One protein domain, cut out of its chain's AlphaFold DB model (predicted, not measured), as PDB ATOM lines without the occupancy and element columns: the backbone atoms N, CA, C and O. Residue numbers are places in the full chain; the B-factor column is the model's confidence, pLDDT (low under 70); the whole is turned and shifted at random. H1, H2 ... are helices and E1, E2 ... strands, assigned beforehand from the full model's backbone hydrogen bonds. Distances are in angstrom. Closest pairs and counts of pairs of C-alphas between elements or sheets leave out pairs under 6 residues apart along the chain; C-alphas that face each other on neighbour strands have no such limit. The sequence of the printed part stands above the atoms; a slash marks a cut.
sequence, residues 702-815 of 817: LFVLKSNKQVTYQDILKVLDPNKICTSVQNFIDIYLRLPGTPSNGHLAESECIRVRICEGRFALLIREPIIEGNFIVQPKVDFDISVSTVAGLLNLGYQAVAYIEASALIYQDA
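Overview. This is residues 702 to 815 of the 817 residues of the protein "Uridine kinase-like protein 3" of Dendrobium catenatum (UniProt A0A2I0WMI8). The shape is built on a long, strongly twisted two-strand ribbon, E2 beside E8, which runs along the longest axis; on one half of it the shorter strands E3, E4 and E7 widen it into a sheet. H2 is at that wide end, H1 is near the other end, and a small separate sheet, E1, E6 and E5, lies off to one side. The 114 printed residues hold two named helices and eight named strands, in the order E1 H1 E2 E3 E4 E5 E6 E7 H2 E8, a mixed class of helices and strands. The large sheet has the order E7 - E4 - E3 - E2 - E8 and the small one E1 - E6 - E5, both all antiparallel. The whole is loose, with a radius of gyration of the C-alphas of 17.1 A, and elongated, spanning 51 by 32 by 21 A.

Along the chain. E2, residues 725 to 738, is 39.1 A long and begins at C-alpha 725 (-4.965, 63.272, 55.436). E8, residues 800 to 814, is 38.7 A long and ends at C-alpha 814 (-1.386, 59.885, 54.589). E3 is residues 754 to 759, 16.1 A; E4 762 to 766, 12.9 A; E7 784 to 786, 6.4 A. H2 is residues 788 to 796, 12.3 A, and H1 713 to 717, 6.4 A. E1, residues 702 to 705, 9.7 A, begins at C-alpha 702 (8.172, 54.803, 44.447); E6 is 776 to 780, 12.5 A, and E5 771 to 773, 6.4 A.

Arrangement. E2 and E8 are antiparallel at 167 degrees, with N 730 and O 809 2.8 A apart; E2 bends by 53 degrees at residue 729, E8 by 60 degrees at 810. E2, E3 and E4 form a meander, each strand the antiparallel neighbour of the one before; N 735 and O 756 are 2.8 A apart, as are N 757 and O 764. Edge strand E7 is the antiparallel neighbour of E4, at 122 degrees, with N 786 and O 763 2.8 A apart. H2 is on this sheet at a height of 8.3 A, over none of its strands, but only just: 2 of its C-alphas fall on E8. The closest C-alphas of E4 and H2 are those of Phe 763 and Val 788, 7.0 A apart. H1 is not on this sheet, but only just, with 4 pairs of C-alphas within 10 A. In the small sheet N 704 and O 777 are 2.8 A apart, and in the hairpin E5 and E6 N 778 and O 771 are 2.7 A apart. E1 is apart from E2 and E8. In both helices every O i to N i+4 pair is within hydrogen-bond range.

Size, cuts and confidence. The C-alphas farthest apart, those of Asn 723 and Gly 741, are 53.3 A apart. The printed part has no cut. The link from E2 to E3, 15 residues, is long. The mean pLDDT of the printed part is 74.1, and 35 residues are under 70, among them 740 to 752 and 767 to 774.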
ATOM      1  N   LEU A 702       9.570  54.410  44.569       65.62
ATOM      2  CA  LEU A 702       8.172  54.803  44.447       65.62
ATOM      3  C   LEU A 702       7.565  54.110  43.226       65.62
ATOM      4  O   LEU A 702       8.068  54.256  42.111       65.62
ATOM      5  N   PHE A 703       6.471  53.382  43.435       73.12
ATOM      6  CA  PHE A 703       5.653  52.839  42.355       73.12
ATOM      7  C   PHE A 703       4.611  53.886  41.964       73.12
ATOM      8  O   PHE A 703       3.719  54.209  42.747       73.12
ATOM      9  N   VAL A 704       4.735  54.442  40.762       74.38
ATOM     10  CA  VAL A 704       3.874  55.520  40.271       74.38
ATOM     11  C   VAL A 704       2.985  54.986  39.156       74.38
ATOM     12  O   VAL A 704       3.484  54.543  38.129       74.38
ATOM     13  N   LEU A 705       1.665  55.071  39.316       80.69
ATOM     14  CA  LEU A 705       0.710  54.765  38.249       80.69
ATOM     15  C   LEU A 705       0.069  56.064  37.760       80.69
ATOM     16  O   LEU A 705      -0.479  56.830  38.553       80.69
ATOM     17  N   LYS A 706       0.157  56.330  36.454       82.25
ATOM     18  CA  LYS A 706      -0.393  57.547  35.840       82.25
ATOM     19  C   LYS A 706      -1.659  57.216  35.058       82.25
ATOM     20  O   LYS A 706      -1.691  56.261  34.290       82.25
ATOM     21  N   SER A 707      -2.697  58.030  35.226       82.88
ATOM     22  CA  SER A 707      -3.932  57.951  34.445       82.88
ATOM     23  C   SER A 707      -4.405  59.350  34.067       82.88
ATOM     24  O   SER A 707      -4.201  60.302  34.814       82.88
ATOM     25  N   ASN A 708      -5.054  59.464  32.911       85.19
ATOM     26  CA  ASN A 708      -5.727  60.680  32.456       85.19
ATOM     27  C   ASN A 708      -7.164  60.810  32.998       85.19
ATOM     28  O   ASN A 708      -7.843  61.797  32.712       85.19
ATOM     29  N   LYS A 709      -7.657  59.818  33.749       85.19
ATOM     30  CA  LYS A 709      -9.018  59.815  34.285       85.19
ATOM     31  C   LYS A 709      -9.145  60.812  35.439       85.19
ATOM     32  O   LYS A 709      -8.392  60.745  36.405       85.19
ATOM     33  N   GLN A 710     -10.140  61.695  35.368       78.88
ATOM     34  CA  GLN A 710     -10.487  62.570  36.488       78.88
ATOM     35  C   GLN A 710     -11.165  61.756  37.596       78.88
ATOM     36  O   GLN A 710     -12.095  60.988  37.337       78.88
ATOM     37  N   VAL A 711     -10.691  61.923  38.828       83.44
ATOM     38  CA  VAL A 711     -11.220  61.255  40.023       83.44
ATOM     39  C   VAL A 711     -11.881  62.308  40.905       83.44
ATOM     40  O   VAL A 711     -11.352  63.408  41.062       83.44
ATOM     41  N   THR A 712     -13.054  62.001  41.463       84.31
ATOM     42  CA  THR A 712     -13.738  62.934  42.364       84.31
ATOM     43  C   THR A 712     -13.046  62.975  43.727       84.31
ATOM     44  O   THR A 712     -12.524  61.965  44.197       84.31
ATOM     45  N   TYR A 713     -13.082  64.125  44.406       80.06
ATOM     46  CA  TYR A 713     -12.490  64.274  45.743       80.06
ATOM     47  C   TYR A 713     -13.040  63.253  46.756       80.06
ATOM     48  O   TYR A 713     -12.298  62.733  47.584       80.06
ATOM     49  N   GLN A 714     -14.326  62.899  46.650       80.62
ATOM     50  CA  GLN A 714     -14.954  61.903  47.524       80.62
ATOM     51  C   GLN A 714     -14.374  60.500  47.341       80.62
ATOM     52  O   GLN A 714     -14.293  59.750  48.309       80.62
ATOM     53  N   ASP A 715     -13.968  60.134  46.127       82.56
ATOM     54  CA  ASP A 715     -13.360  58.829  45.870       82.56
ATOM     55  C   ASP A 715     -11.901  58.781  46.335       82.56
ATOM     56  O   ASP A 715     -11.456  57.737  46.802       82.56
ATOM     57  N   ILE A 716     -11.187  59.914  46.304       80.81
ATOM     58  CA  ILE A 716      -9.837  60.045  46.878       80.81
ATOM     59  C   ILE A 716      -9.884  59.840  48.401       80.81
ATOM     60  O   ILE A 716      -9.105  59.061  48.947       80.81
ATOM     61  N   LEU A 717     -10.848  60.473  49.082       76.25
ATOM     62  CA  LEU A 717     -11.029  60.345  50.534       76.25
ATOM     63  C   LEU A 717     -11.390  58.927  51.000       76.25
ATOM     64  O   LEU A 717     -11.150  58.601  52.156       76.25
ATOM     65  N   LYS A 718     -11.964  58.080  50.135       80.56
ATOM     66  CA  LYS A 718     -12.256  56.673  50.476       80.56
ATOM     67  C   LYS A 718     -10.998  55.804  50.548       80.56
ATOM     68  O   LYS A 718     -11.056  54.734  51.143       80.56
ATOM     69  N   VAL A 719      -9.914  56.215  49.886       79.56
ATOM     70  CA  VAL A 719      -8.665  55.442  49.791       79.56
ATOM     71  C   VAL A 719      -7.681  55.815  50.903       79.56
ATOM     72  O   VAL A 719      -6.925  54.957  51.346       79.56
ATOM     73  N   LEU A 720      -7.701  57.072  51.349       78.75
ATOM     74  CA  LEU A 720      -6.794  57.613  52.366       78.75
ATOM     75  C   LEU A 720      -7.364  57.442  53.777       78.75
ATOM     76  O   LEU A 720      -8.583  57.401  53.954       78.75
ATOM     77  N   ASP A 721      -6.499  57.370  54.790       73.62
ATOM     78  CA  ASP A 721      -6.942  57.286  56.185       73.62
ATOM     79  C   ASP A 721      -7.567  58.632  56.598       73.62
ATOM     80  O   ASP A 721      -6.842  59.629  56.699       73.62
ATOM     81  N   PRO A 722      -8.884  58.700  56.885       66.81
ATOM     82  CA  PRO A 722      -9.581  59.955  57.169       66.81
ATOM     83  C   PRO A 722      -9.006  60.722  58.366       66.81
ATOM     84  O   PRO A 722      -9.201  61.933  58.460       66.81
ATOM     85  N   ASN A 723      -8.269  60.054  59.259       68.81
ATOM     86  CA  ASN A 723      -7.665  60.677  60.435       68.81
ATOM     87  C   ASN A 723      -6.260  61.261  60.181       68.81
ATOM     88  O   ASN A 723      -5.711  61.902  61.078       68.81
ATOM     89  N   LYS A 724      -5.658  61.039  59.002       67.06
ATOM     90  CA  LYS A 724      -4.252  61.383  58.705       67.06
ATOM     91  C   LYS A 724      -4.046  62.097  57.367       67.06
ATOM     92  O   LYS A 724      -2.933  62.121  56.858       67.06
ATOM     93  N   ILE A 725      -5.076  62.697  56.784       72.19
ATOM     94  CA  ILE A 725      -4.965  63.272  55.436       72.19
ATOM     95  C   ILE A 725      -4.192  64.592  55.458       72.19
ATOM     96  O   ILE A 725      -4.570  65.544  56.140       72.19
ATOM     97  N   CYS A 726      -3.139  64.669  54.646       70.69
ATOM     98  CA  CYS A 726      -2.432  65.899  54.325       70.69
ATOM     99  C   CYS A 726      -2.658  66.255  52.850       70.69
ATOM    100  O   CYS A 726      -2.555  65.399  51.968       70.69
ATOM    101  N   THR A 727      -2.958  67.530  52.591       77.75
ATOM    102  CA  THR A 727      -3.069  68.085  51.236       77.75
ATOM    103  C   THR A 727      -1.991  69.130  51.040       77.75
ATOM    104  O   THR A 727      -1.850  70.023  51.872       77.75
ATOM    105  N   SER A 728      -1.227  69.013  49.959       78.75
ATOM    106  CA  SER A 728      -0.198  69.989  49.597       78.75
ATOM    107  C   SER A 728      -0.266  70.301  48.108       78.75
ATOM    108  O   SER A 728      -0.636  69.450  47.297       78.75
ATOM    109  N   VAL A 729       0.055  71.541  47.751       80.31
ATOM    110  CA  VAL A 729       0.204  71.971  46.360       80.31
ATOM    111  C   VAL A 729       1.685  72.202  46.131       80.31
ATOM    112  O   VAL A 729       2.282  73.009  46.831       80.31
ATOM    113  N   GLN A 730       2.267  71.492  45.169       77.81
ATOM    114  CA  GLN A 730       3.671  71.631  44.804       77.81
ATOM    115  C   GLN A 730       3.788  72.114  43.367       77.81
ATOM    116  O   GLN A 730       3.276  71.478  42.445       77.81
ATOM    117  N   ASN A 731       4.504  73.218  43.180       82.50
ATOM    118  CA  ASN A 731       4.855  73.736  41.864       82.50
ATOM    119  C   ASN A 731       6.321  73.426  41.585       82.50
ATOM    120  O   ASN A 731       7.188  73.704  42.418       82.50
ATOM    121  N   PHE A 732       6.602  72.861  40.415       84.69
ATOM    122  CA  PHE A 732       7.954  72.493  40.036       84.69
ATOM    123  C   PHE A 732       8.239  72.714  38.554       84.69
ATOM    124  O   PHE A 732       7.357  72.604  37.702       84.69
ATOM    125  N   ILE A 733       9.503  73.012  38.259       85.75
ATOM    126  CA  ILE A 733      10.025  73.194  36.905       85.75
ATOM    127  C   ILE A 733      11.081  72.124  36.657       85.75
ATOM    128  O   ILE A 733      12.109  72.098  37.324       85.75
ATOM    129  N   ASP A 734      10.860  71.247  35.689       86.69
ATOM    130  CA  ASP A 734      11.834  70.246  35.269       86.69
ATOM    131  C   ASP A 734      12.604  70.725  34.032       86.69
ATOM    132  O   ASP A 734      12.017  71.000  32.984       86.69
ATOM    133  N   ILE A 735      13.929  70.795  34.152       87.31
ATOM    134  CA  ILE A 735      14.874  71.152  33.090       87.31
ATOM    135  C   ILE A 735      15.626  69.893  32.663       87.31
ATOM    136  O   ILE A 735      16.261  69.239  33.488       87.31
ATOM    137  N   TYR A 736      15.609  69.571  31.374       86.19
ATOM    138  CA  TYR A 736      16.360  68.443  30.819       86.19
ATOM    139  C   TYR A 736      17.632  68.952  30.141       86.19
ATOM    140  O   TYR A 736      17.555  69.718  29.181       86.19
ATOM    141  N   LEU A 737      18.799  68.541  30.641       84.50
ATOM    142  CA  LEU A 737      20.123  68.946  30.161       84.50
ATOM    143  C   LEU A 737      20.795  67.804  29.384       84.50
ATOM    144  O   LEU A 737      20.938  66.706  29.914       84.50
ATOM    145  N   ARG A 738      21.278  68.062  28.166       81.62
ATOM    146  CA  ARG A 738      21.968  67.076  27.310       81.62
ATOM    147  C   ARG A 738      23.287  67.621  26.773       81.62
ATOM    148  O   ARG A 738      23.386  68.800  26.446       81.62
ATOM    149  N   LEU A 739      24.298  66.763  26.648       77.69
ATOM    150  CA  LEU A 739      25.557  67.115  25.989       77.69
ATOM    151  C   LEU A 739      25.416  66.934  24.458       77.69
ATOM    152  O   LEU A 739      24.983  65.865  24.020       77.69
ATOM    153  N   PRO A 740      25.762  67.931  23.622       65.44
ATOM    154  CA  PRO A 740      25.671  67.803  22.168       65.44
ATOM    155  C   PRO A 740      26.683  66.765  21.656       65.44
ATOM    156  O   PRO A 740      27.863  66.840  21.997       65.44
ATOM    157  N   GLY A 741      26.232  65.784  20.860       59.66
ATOM    158  CA  GLY A 741      27.103  64.770  20.242       59.66
ATOM    159  C   GLY A 741      26.615  63.315  20.280       59.66
ATOM    160  O   GLY A 741      27.198  62.488  19.584       59.66
ATOM    161  N   THR A 742      25.555  62.970  21.025       53.94
ATOM    162  CA  THR A 742      24.977  61.614  20.946       53.94
ATOM    163  C   THR A 742      24.162  61.457  19.652       53.94
ATOM    164  O   THR A 742      23.274  62.275  19.397       53.94
ATOM    165  N   PRO A 743      24.456  60.460  18.794       47.47
ATOM    166  CA  PRO A 743      23.724  60.261  17.553       47.47
ATOM    167  C   PRO A 743      22.363  59.658  17.891       47.47
ATOM    168  O   PRO A 743      22.275  58.504  18.289       47.47
ATOM    169  N   SER A 744      21.287  60.418  17.732       47.41
ATOM    170  CA  SER A 744      19.941  59.857  17.830       47.41
ATOM    171  C   SER A 744      19.154  60.229  16.584       47.41
ATOM    172  O   SER A 744      18.835  61.399  16.370       47.41
ATOM    173  N   ASN A 745      18.846  59.214  15.775       46.22
ATOM    174  CA  ASN A 745      17.829  59.234  14.728       46.22
ATOM    175  C   ASN A 745      16.478  59.665  15.331       46.22
ATOM    176  O   ASN A 745      15.698  58.814  15.734       46.22
ATOM    177  N   GLY A 746      16.214  60.967  15.455       50.88
ATOM    178  CA  GLY A 746      14.893  61.550  15.745       50.88
ATOM    179  C   GLY A 746      14.218  61.235  17.096       50.88
ATOM    180  O   GLY A 746      13.360  62.008  17.507       50.88
ATOM    181  N   HIS A 747      14.593  60.172  17.814       51.75
ATOM    182  CA  HIS A 747      14.010  59.779  19.099       51.75
ATOM    183  C   HIS A 747      14.964  60.106  20.250       51.75
ATOM    184  O   HIS A 747      16.037  59.520  20.380       51.75
ATOM    185  N   LEU A 748      14.573  61.079  21.075       55.84
ATOM    186  CA  LEU A 748      15.283  61.470  22.293       55.84
ATOM    187  C   LEU A 748      14.885  60.503  23.421       55.84
ATOM    188  O   LEU A 748      13.728  60.507  23.837       55.84
ATOM    189  N   ALA A 749      15.813  59.677  23.906       60.19
ATOM    190  CA  ALA A 749      15.576  58.848  25.090       60.19
ATOM    191  C   ALA A 749      15.815  59.667  26.373       60.19
ATOM    192  O   ALA A 749      16.790  60.419  26.455       60.19
ATOM    193  N   GLU A 750      14.950  59.525  27.387       60.91
ATOM    194  CA  GLU A 750      15.092  60.231  28.676       60.91
ATOM    195  C   GLU A 750      16.430  59.917  29.386       60.91
ATOM    196  O   GLU A 750      16.939  60.773  30.106       60.91
ATOM    197  N   SER A 751      17.059  58.756  29.135       60.41
ATOM    198  CA  SER A 751      18.379  58.350  29.677       60.41
ATOM    199  C   SER A 751      19.558  59.229  29.279       60.41
ATOM    200  O   SER A 751      20.612  59.200  29.932       60.41
ATOM    201  N   GLU A 752      19.446  59.948  28.167       67.12
ATOM    202  CA  GLU A 752      20.531  60.791  27.666       67.12
ATOM    203  C   GLU A 752      20.556  62.170  28.334       67.12
ATOM    204  O   GLU A 752      21.549  62.892  28.218       67.12
ATOM    205  N   CYS A 753      19.493  62.516  29.063       75.00
ATOM    206  CA  CYS A 753      19.319  63.811  29.696       75.00
ATOM    207  C   CYS A 753      19.543  63.728  31.210       75.00
ATOM    208  O   CYS A 753      19.038  62.843  31.893       75.00
ATOM    209  N   ILE A 754      20.249  64.714  31.758       79.75
ATOM    210  CA  ILE A 754      20.257  64.990  33.193       79.75
ATOM    211  C   ILE A 754      19.034  65.855  33.484       79.75
ATOM    212  O   ILE A 754      18.936  66.975  32.980       79.75
ATOM    213  N   ARG A 755      18.099  65.352  34.291       82.88
ATOM    214  CA  ARG A 755      16.932  66.129  34.711       82.88
ATOM    215  C   ARG A 755      17.257  66.890  35.990       82.88
ATOM    216  O   ARG A 755      17.650  66.299  36.991       82.88
ATOM    217  N   VAL A 756      17.069  68.202  35.959       85.25
ATOM    218  CA  VAL A 756      17.176  69.089  37.117       85.25
ATOM    219  C   VAL A 756      15.792  69.643  37.409       85.25
ATOM    220  O   VAL A 756      15.210  70.341  36.584       85.25
ATOM    221  N   ARG A 757      15.263  69.320  38.580       84.00
ATOM    222  CA  ARG A 757      13.981  69.800  39.074       84.00
ATOM    223  C   ARG A 757      14.186  71.022  39.951       84.00
ATOM    224  O   ARG A 757      14.998  70.990  40.866       84.00
ATOM    225  N   ILE A 758      13.425  72.075  39.704       83.50
ATOM    226  CA  ILE A 758      13.353  73.264  40.539       83.50
ATOM    227  C   ILE A 758      12.028  73.217  41.288       83.50
ATOM    228  O   ILE A 758      10.976  73.353  40.669       83.50
ATOM    229  N   CYS A 759      12.078  73.043  42.603       74.31
ATOM    230  CA  CYS A 759      10.914  73.139  43.483       74.31
ATOM    231  C   CYS A 759      11.192  74.221  44.520       74.31
ATOM    232  O   CYS A 759      12.156  74.091  45.271       74.31
ATOM    233  N   GLU A 760      10.368  75.272  44.572       67.19
ATOM    234  CA  GLU A 760      10.391  76.261  45.670       67.19
ATOM    235  C   GLU A 760      11.790  76.864  45.940       67.19
ATOM    236  O   GLU A 760      12.185  77.110  47.075       67.19
ATOM    237  N   GLY A 761      12.578  77.081  44.879       64.38
ATOM    238  CA  GLY A 761      13.932  77.648  44.963       64.38
ATOM    239  C   GLY A 761      15.061  76.637  45.199       64.38
ATOM    240  O   GLY A 761      16.225  77.039  45.234       64.38
ATOM    241  N   ARG A 762      14.756  75.339  45.309       67.00
ATOM    242  CA  ARG A 762      15.745  74.253  45.403       67.00
ATOM    243  C   ARG A 762      15.925  73.550  44.069       67.00
ATOM    244  O   ARG A 762      14.950  73.309  43.365       67.00
ATOM    245  N   PHE A 763      17.167  73.196  43.753       75.75
ATOM    246  CA  PHE A 763      17.519  72.419  42.569       75.75
ATOM    247  C   PHE A 763      17.779  70.981  43.006       75.75
ATOM    248  O   PHE A 763      18.721  70.739  43.748       75.75
ATOM    249  N   ALA A 764      16.982  70.030  42.541       76.81
ATOM    250  CA  ALA A 764      17.182  68.607  42.774       76.81
ATOM    251  C   ALA A 764      17.586  67.924  41.470       76.81
ATOM    252  O   ALA A 764      17.005  68.186  40.416       76.81
ATOM    253  N   LEU A 765      18.590  67.052  41.516       75.50
ATOM    254  CA  LEU A 765      19.088  66.374  40.322       75.50
ATOM    255  C   LEU A 765      18.603  64.918  40.280       75.50
ATOM    256  O   LEU A 765      18.842  64.152  41.208       75.50
ATOM    257  N   LEU A 766      17.956  64.539  39.173       71.69
ATOM    258  CA  LEU A 766      17.422  63.204  38.907       71.69
ATOM    259  C   LEU A 766      18.281  62.533  37.823       71.69
ATOM    260  O   LEU A 766      18.257  62.933  36.658       71.69
ATOM    261  N   ILE A 767      19.094  61.544  38.216       56.53
ATOM    262  CA  ILE A 767      20.188  61.022  37.368       56.53
ATOM    263  C   ILE A 767      19.758  59.918  36.389       56.53
ATOM    264  O   ILE A 767      20.484  59.696  35.422       56.53
ATOM    265  N   ARG A 768      18.647  59.190  36.585       59.06
ATOM    266  CA  ARG A 768      18.378  57.982  35.771       59.06
ATOM    267  C   ARG A 768      16.915  57.735  35.408       59.06
ATOM    268  O   ARG A 768      16.002  58.298  36.005       59.06
ATOM    269  N   GLU A 769      16.756  56.864  34.406       58.19
ATOM    270  CA  GLU A 769      15.481  56.412  33.854       58.19
ATOM    271  C   GLU A 769      14.591  55.775  34.926       58.19
ATOM    272  O   GLU A 769      15.068  54.931  35.695       58.19
ATOM    273  N   PRO A 770      13.293  56.108  34.954       64.25
ATOM    274  CA  PRO A 770      12.334  55.258  35.632       64.25
ATOM    275  C   PRO A 770      12.316  53.871  34.980       64.25
ATOM    276  O   PRO A 770      12.363  53.742  33.758       64.25
ATOM    277  N   ILE A 771      12.192  52.829  35.793       67.44
ATOM    278  CA  ILE A 771      11.921  51.480  35.295       67.44
ATOM    279  C   ILE A 771      10.412  51.408  35.041       67.44
ATOM    280  O   ILE A 771       9.627  51.584  35.970       67.44
ATOM    281  N   ILE A 772       9.982  51.194  33.799       68.25
ATOM    282  CA  ILE A 772       8.557  51.073  33.462       68.25
ATOM    283  C   ILE A 772       8.195  49.589  33.461       68.25
ATOM    284  O   ILE A 772       8.828  48.808  32.765       68.25
ATOM    285  N   GLU A 773       7.198  49.201  34.253       65.56
ATOM    286  CA  GLU A 773       6.689  47.831  34.353       65.56
ATOM    287  C   GLU A 773       5.171  47.837  34.132       65.56
ATOM    288  O   GLU A 773       4.381  48.185  35.016       65.56
ATOM    289  N   GLY A 774       4.740  47.487  32.917       69.81
ATOM    290  CA  GLY A 774       3.340  47.622  32.511       69.81
ATOM    291  C   GLY A 774       2.861  49.076  32.625       69.81
ATOM    292  O   GLY A 774       3.402  49.964  31.976       69.81
ATOM    293  N   ASN A 775       1.855  49.326  33.470       71.56
ATOM    294  CA  ASN A 775       1.335  50.677  33.742       71.56
ATOM    295  C   ASN A 775       2.031  51.382  34.922       71.56
ATOM    296  O   ASN A 775       1.662  52.509  35.268       71.56
ATOM    297  N   PHE A 776       2.988  50.719  35.576       72.38
ATOM    298  CA  PHE A 776       3.728  51.280  36.698       72.38
ATOM    299  C   PHE A 776       5.042  51.892  36.228       72.38
ATOM    300  O   PHE A 776       5.773  51.329  35.424       72.38
ATOM    301  N   ILE A 777       5.357  53.051  36.782       74.12
ATOM    302  CA  ILE A 777       6.622  53.753  36.637       74.12
ATOM    303  C   ILE A 777       7.320  53.625  37.990       74.12
ATOM    304  O   ILE A 777       6.915  54.247  38.971       74.12
ATOM    305  N   VAL A 778       8.348  52.790  38.062       70.62
ATOM    306  CA  VAL A 778       9.166  52.588  39.254       70.62
ATOM    307  C   VAL A 778      10.282  53.624  39.240       70.62
ATOM    308  O   VAL A 778      11.227  53.551  38.453       70.62
ATOM    309  N   GLN A 779      10.145  54.628  40.100       64.06
ATOM    310  CA  GLN A 779      11.136  55.684  40.263       64.06
ATOM    311  C   GLN A 779      11.975  55.399  41.510       64.06
ATOM    312  O   GLN A 779      11.438  55.467  42.622       64.06
ATOM    313  N   PRO A 780      13.280  55.092  41.371       57.69
ATOM    314  CA  PRO A 780      14.161  55.075  42.527       57.69
ATOM    315  C   PRO A 780      14.165  56.487  43.124       57.69
ATOM    316  O   PRO A 780      14.474  57.463  42.440       57.69
ATOM    317  N   LYS A 781      13.745  56.614  44.387       54.97
ATOM    318  CA  LYS A 781      13.575  57.911  45.050       54.97
ATOM    319  C   LYS A 781      14.940  58.495  45.403       54.97
ATOM    320  O   LYS A 781      15.506  58.173  46.446       54.97
ATOM    321  N   VAL A 782      15.480  59.325  44.515       57.09
ATOM    322  CA  VAL A 782      16.821  59.904  44.662       57.09
ATOM    323  C   VAL A 782      16.831  61.323  44.117       57.09
ATOM    324  O   VAL A 782      17.588  61.670  43.213       57.09
ATOM    325  N   ASP A 783      15.977  62.151  44.691       62.91
ATOM    326  CA  ASP A 783      16.113  63.588  44.536       62.91
ATOM    327  C   ASP A 783      17.170  64.019  45.555       62.91
ATOM    328  O   ASP A 783      17.006  63.792  46.757       62.91
ATOM    329  N   PHE A 784      18.293  64.567  45.092       68.19
ATOM    330  CA  PHE A 784      19.264  65.191  45.987       68.19
ATOM    331  C   PHE A 784      19.476  66.643  45.596       68.19
ATOM    332  O   PHE A 784      19.641  66.966  44.416       68.19
ATOM    333  N   ASP A 785      19.470  67.495  46.616       70.56
ATOM    334  CA  ASP A 785      19.621  68.929  46.456       70.56
ATOM    335  C   ASP A 785      21.050  69.247  45.988       70.56
ATOM    336  O   ASP A 785      22.050  68.826  46.589       70.56
ATOM    337  N   ILE A 786      21.121  69.979  44.880       74.19
ATOM    338  CA  ILE A 786      22.328  70.512  44.265       74.19
ATOM    339  C   ILE A 786      22.320  72.036  44.322       74.19
ATOM    340  O   ILE A 786      21.279  72.691  44.377       74.19
ATOM    341  N   SER A 787      23.513  72.612  44.266       72.06
ATOM    342  CA  SER A 787      23.677  74.055  44.219       72.06
ATOM    343  C   SER A 787      23.390  74.635  42.834       72.06
ATOM    344  O   SER A 787      23.598  73.985  41.804       72.06
ATOM    345  N   VAL A 788      23.051  75.927  42.792       76.19
ATOM    346  CA  VAL A 788      22.998  76.713  41.544       76.19
ATOM    347  C   VAL A 788      24.338  76.654  40.801       76.19
ATOM    348  O   VAL A 788      24.379  76.546  39.576       76.19
ATOM    349  N   SER A 789      25.452  76.672  41.544       74.56
ATOM    350  CA  SER A 789      26.802  76.563  40.983       74.56
ATOM    351  C   SER A 789      27.052  75.219  40.294       74.56
ATOM    352  O   SER A 789      27.756  75.189  39.289       74.56
ATOM    353  N   THR A 790      26.419  74.136  40.758       79.19
ATOM    354  CA  THR A 790      26.482  72.821  40.105       79.19
ATOM    355  C   THR A 790      25.779  72.853  38.750       79.19
ATOM    356  O   THR A 790      26.331  72.383  37.754       79.19
ATOM    357  N   VAL A 791      24.594  73.468  38.679       80.31
ATOM    358  CA  VAL A 791      23.851  73.639  37.418       80.31
ATOM    359  C   VAL A 791      24.645  74.500  36.434       80.31
ATOM    360  O   VAL A 791      24.819  74.114  35.278       80.31
ATOM    361  N   ALA A 792      25.198  75.625  36.894       81.62
ATOM    362  CA  ALA A 792      26.069  76.474  36.080       81.62
ATOM    363  C   ALA A 792      27.329  75.724  35.610       81.62
ATOM    364  O   ALA A 792      27.740  75.865  34.460       81.62
ATOM    365  N   GLY A 793      27.907  74.879  36.466       81.25
ATOM    366  CA  GLY A 793      29.020  73.996  36.132       81.25
ATOM    367  C   GLY A 793      28.695  73.029  34.994       81.25
ATOM    368  O   GLY A 793      29.484  72.903  34.059       81.25
ATOM    369  N   LEU A 794      27.515  72.397  35.016       82.69
ATOM    370  CA  LEU A 794      27.047  71.539  33.918       82.69
ATOM    371  C   LEU A 794      26.910  72.327  32.605       82.69
ATOM    372  O   LEU A 794      27.400  71.879  31.568       82.69
ATOM    373  N   LEU A 795      26.318  73.523  32.643       84.12
ATOM    374  CA  LEU A 795      26.196  74.390  31.465       84.12
ATOM    375  C   LEU A 795      27.571  74.820  30.917       84.12
ATOM    376  O   LEU A 795      27.793  74.776  29.709       84.12
ATOM    377  N   ASN A 796      28.526  75.150  31.791       83.44
ATOM    378  CA  ASN A 796      29.905  75.496  31.414       83.44
ATOM    379  C   ASN A 796      30.666  74.314  30.809       83.44
ATOM    380  O   ASN A 796      31.510  74.487  29.931       83.44
ATOM    381  N   LEU A 797      30.341  73.093  31.235       79.50
ATOM    382  CA  LEU A 797      30.807  71.877  30.584       79.50
ATOM    383  C   LEU A 797      30.093  71.610  29.250       79.50
ATOM    384  O   LEU A 797      30.374  70.597  28.619       79.50
ATOM    385  N   GLY A 798      29.226  72.494  28.766       78.31
ATOM    386  CA  GLY A 798      28.603  72.399  27.448       78.31
ATOM    387  C   GLY A 798      27.331  71.559  27.403       78.31
ATOM    388  O   GLY A 798      26.896  71.207  26.308       78.31
ATOM    389  N   TYR A 799      26.728  71.223  28.550       83.69
ATOM    390  CA  TYR A 799      25.362  70.698  28.559       83.69
ATOM    391  C   TYR A 799      24.387  71.802  28.121       83.69
ATOM    392  O   TYR A 799      24.507  72.950  28.539       83.69
ATOM    393  N   GLN A 800      23.412  71.454  27.286       83.62
ATOM    394  CA  GLN A 800      22.381  72.351  26.774       83.62
ATOM    395  C   GLN A 800      21.011  71.917  27.288       83.62
ATOM    396  O   GLN A 800      20.716  70.724  27.357       83.62
ATOM    397  N   ALA A 801      20.167  72.884  27.639       84.88
ATOM    398  CA  ALA A 801      18.789  72.605  28.010       84.88
ATOM    399  C   ALA A 801      17.951  72.306  26.762       84.88
ATOM    400  O   ALA A 801      17.870  73.131  25.853       84.88
ATOM    401  N   VAL A 802      17.342  71.121  26.722       85.06
ATOM    402  CA  VAL A 802      16.556  70.631  25.577       85.06
ATOM    403  C   VAL A 802      15.048  70.694  25.813       85.06
ATOM    404  O   VAL A 802      14.289  70.744  24.849       85.06
ATOM    405  N   ALA A 803      14.601  70.707  27.071       83.62
ATOM    406  CA  ALA A 803      13.189  70.819  27.428       83.62
ATOM    407  C   ALA A 803      13.002  71.477  28.800       83.62
ATOM    408  O   ALA A 803      13.826  71.298  29.702       83.62
ATOM    409  N   TYR A 804      11.884  72.190  28.936       87.25
ATOM    410  CA  TYR A 804      11.425  72.844  30.157       87.25
ATOM    411  C   TYR A 804       9.969  72.451  30.393       87.25
ATOM    412  O   TYR A 804       9.129  72.660  29.516       87.25
ATOM    413  N   ILE A 805       9.673  71.860  31.548       85.50
ATOM    414  CA  ILE A 805       8.318  71.446  31.919       85.50
ATOM    415  C   ILE A 805       7.951  72.132  33.225       85.50
ATOM    416  O   ILE A 805       8.533  71.832  34.261       85.50
ATOM    417  N   GLU A 806       6.973  73.024  33.177       87.81
ATOM    418  CA  GLU A 806       6.355  73.596  34.368       87.81
ATOM    419  C   GLU A 806       5.119  72.773  34.732       87.81
ATOM    420  O   GLU A 806       4.273  72.492  33.879       87.81
ATOM    421  N   ALA A 807       5.033  72.342  35.987       83.75
ATOM    422  CA  ALA A 807       3.936  71.519  36.465       83.75
ATOM    423  C   ALA A 807       3.520  71.907  37.886       83.75
ATOM    424  O   ALA A 807       4.346  72.190  38.753       83.75
ATOM    425  N   SER A 808       2.212  71.861  38.121       83.31
ATOM    426  CA  SER A 808       1.593  71.995  39.437       83.31
ATOM    427  C   SER A 808       0.954  70.661  39.819       83.31
ATOM    428  O   SER A 808       0.083  70.164  39.098       83.31
ATOM    429  N   ALA A 809       1.366  70.081  40.941       83.00
ATOM    430  CA  ALA A 809       0.803  68.852  41.481       83.00
ATOM    431  C   ALA A 809       0.031  69.139  42.769       83.00
ATOM    432  O   ALA A 809       0.532  69.799  43.676       83.00
ATOM    433  N   LEU A 810      -1.183  68.599  42.858       82.75
ATOM    434  CA  LEU A 810      -1.980  68.611  44.077       82.75
ATOM    435  C   LEU A 810      -1.898  67.216  44.701       82.75
ATOM    436  O   LEU A 810      -2.374  66.239  44.122       82.75
ATOM    437  N   ILE A 811      -1.203  67.121  45.831       82.69
ATOM    438  CA  ILE A 811      -0.789  65.862  46.448       82.69
ATOM    439  C   ILE A 811      -1.669  65.593  47.663       82.69
ATOM    440  O   ILE A 811      -1.743  66.411  48.583       82.69
ATOM    441  N   TYR A 812      -2.291  64.415  47.669       82.56
ATOM    442  CA  TYR A 812      -2.995  63.853  48.814       82.56
ATOM    443  C   TYR A 812      -2.169  62.693  49.368       82.56
ATOM    444  O   TYR A 812      -1.860  61.759  48.628       82.56
ATOM    445  N   GLN A 813      -1.795  62.754  50.644       80.12
ATOM    446  CA  GLN A 813      -0.987  61.715  51.281       80.12
ATOM    447  C   GLN A 813      -1.443  61.452  52.715       80.12
ATOM    448  O   GLN A 813      -1.889  62.373  53.405       80.12
ATOM    449  N   ASP A 814      -1.277  60.212  53.170       76.88
ATOM    450  CA  ASP A 814      -1.386  59.885  54.589       76.88
ATOM    451  C   ASP A 814      -0.167  60.458  55.324       76.88
ATOM    452  O   ASP A 814       0.979  60.291  54.898       76.88
ATOM    453  N   ALA A 815      -0.398  61.150  56.435       56.59
ATOM    454  CA  ALA A 815       0.657  61.662  57.291       56.59
ATOM    455  C   ALA A 815       1.478  60.484  57.835       56.59
ATOM    456  O   ALA A 815       0.982  59.652  58.602       56.59
TER     457      ALA A 815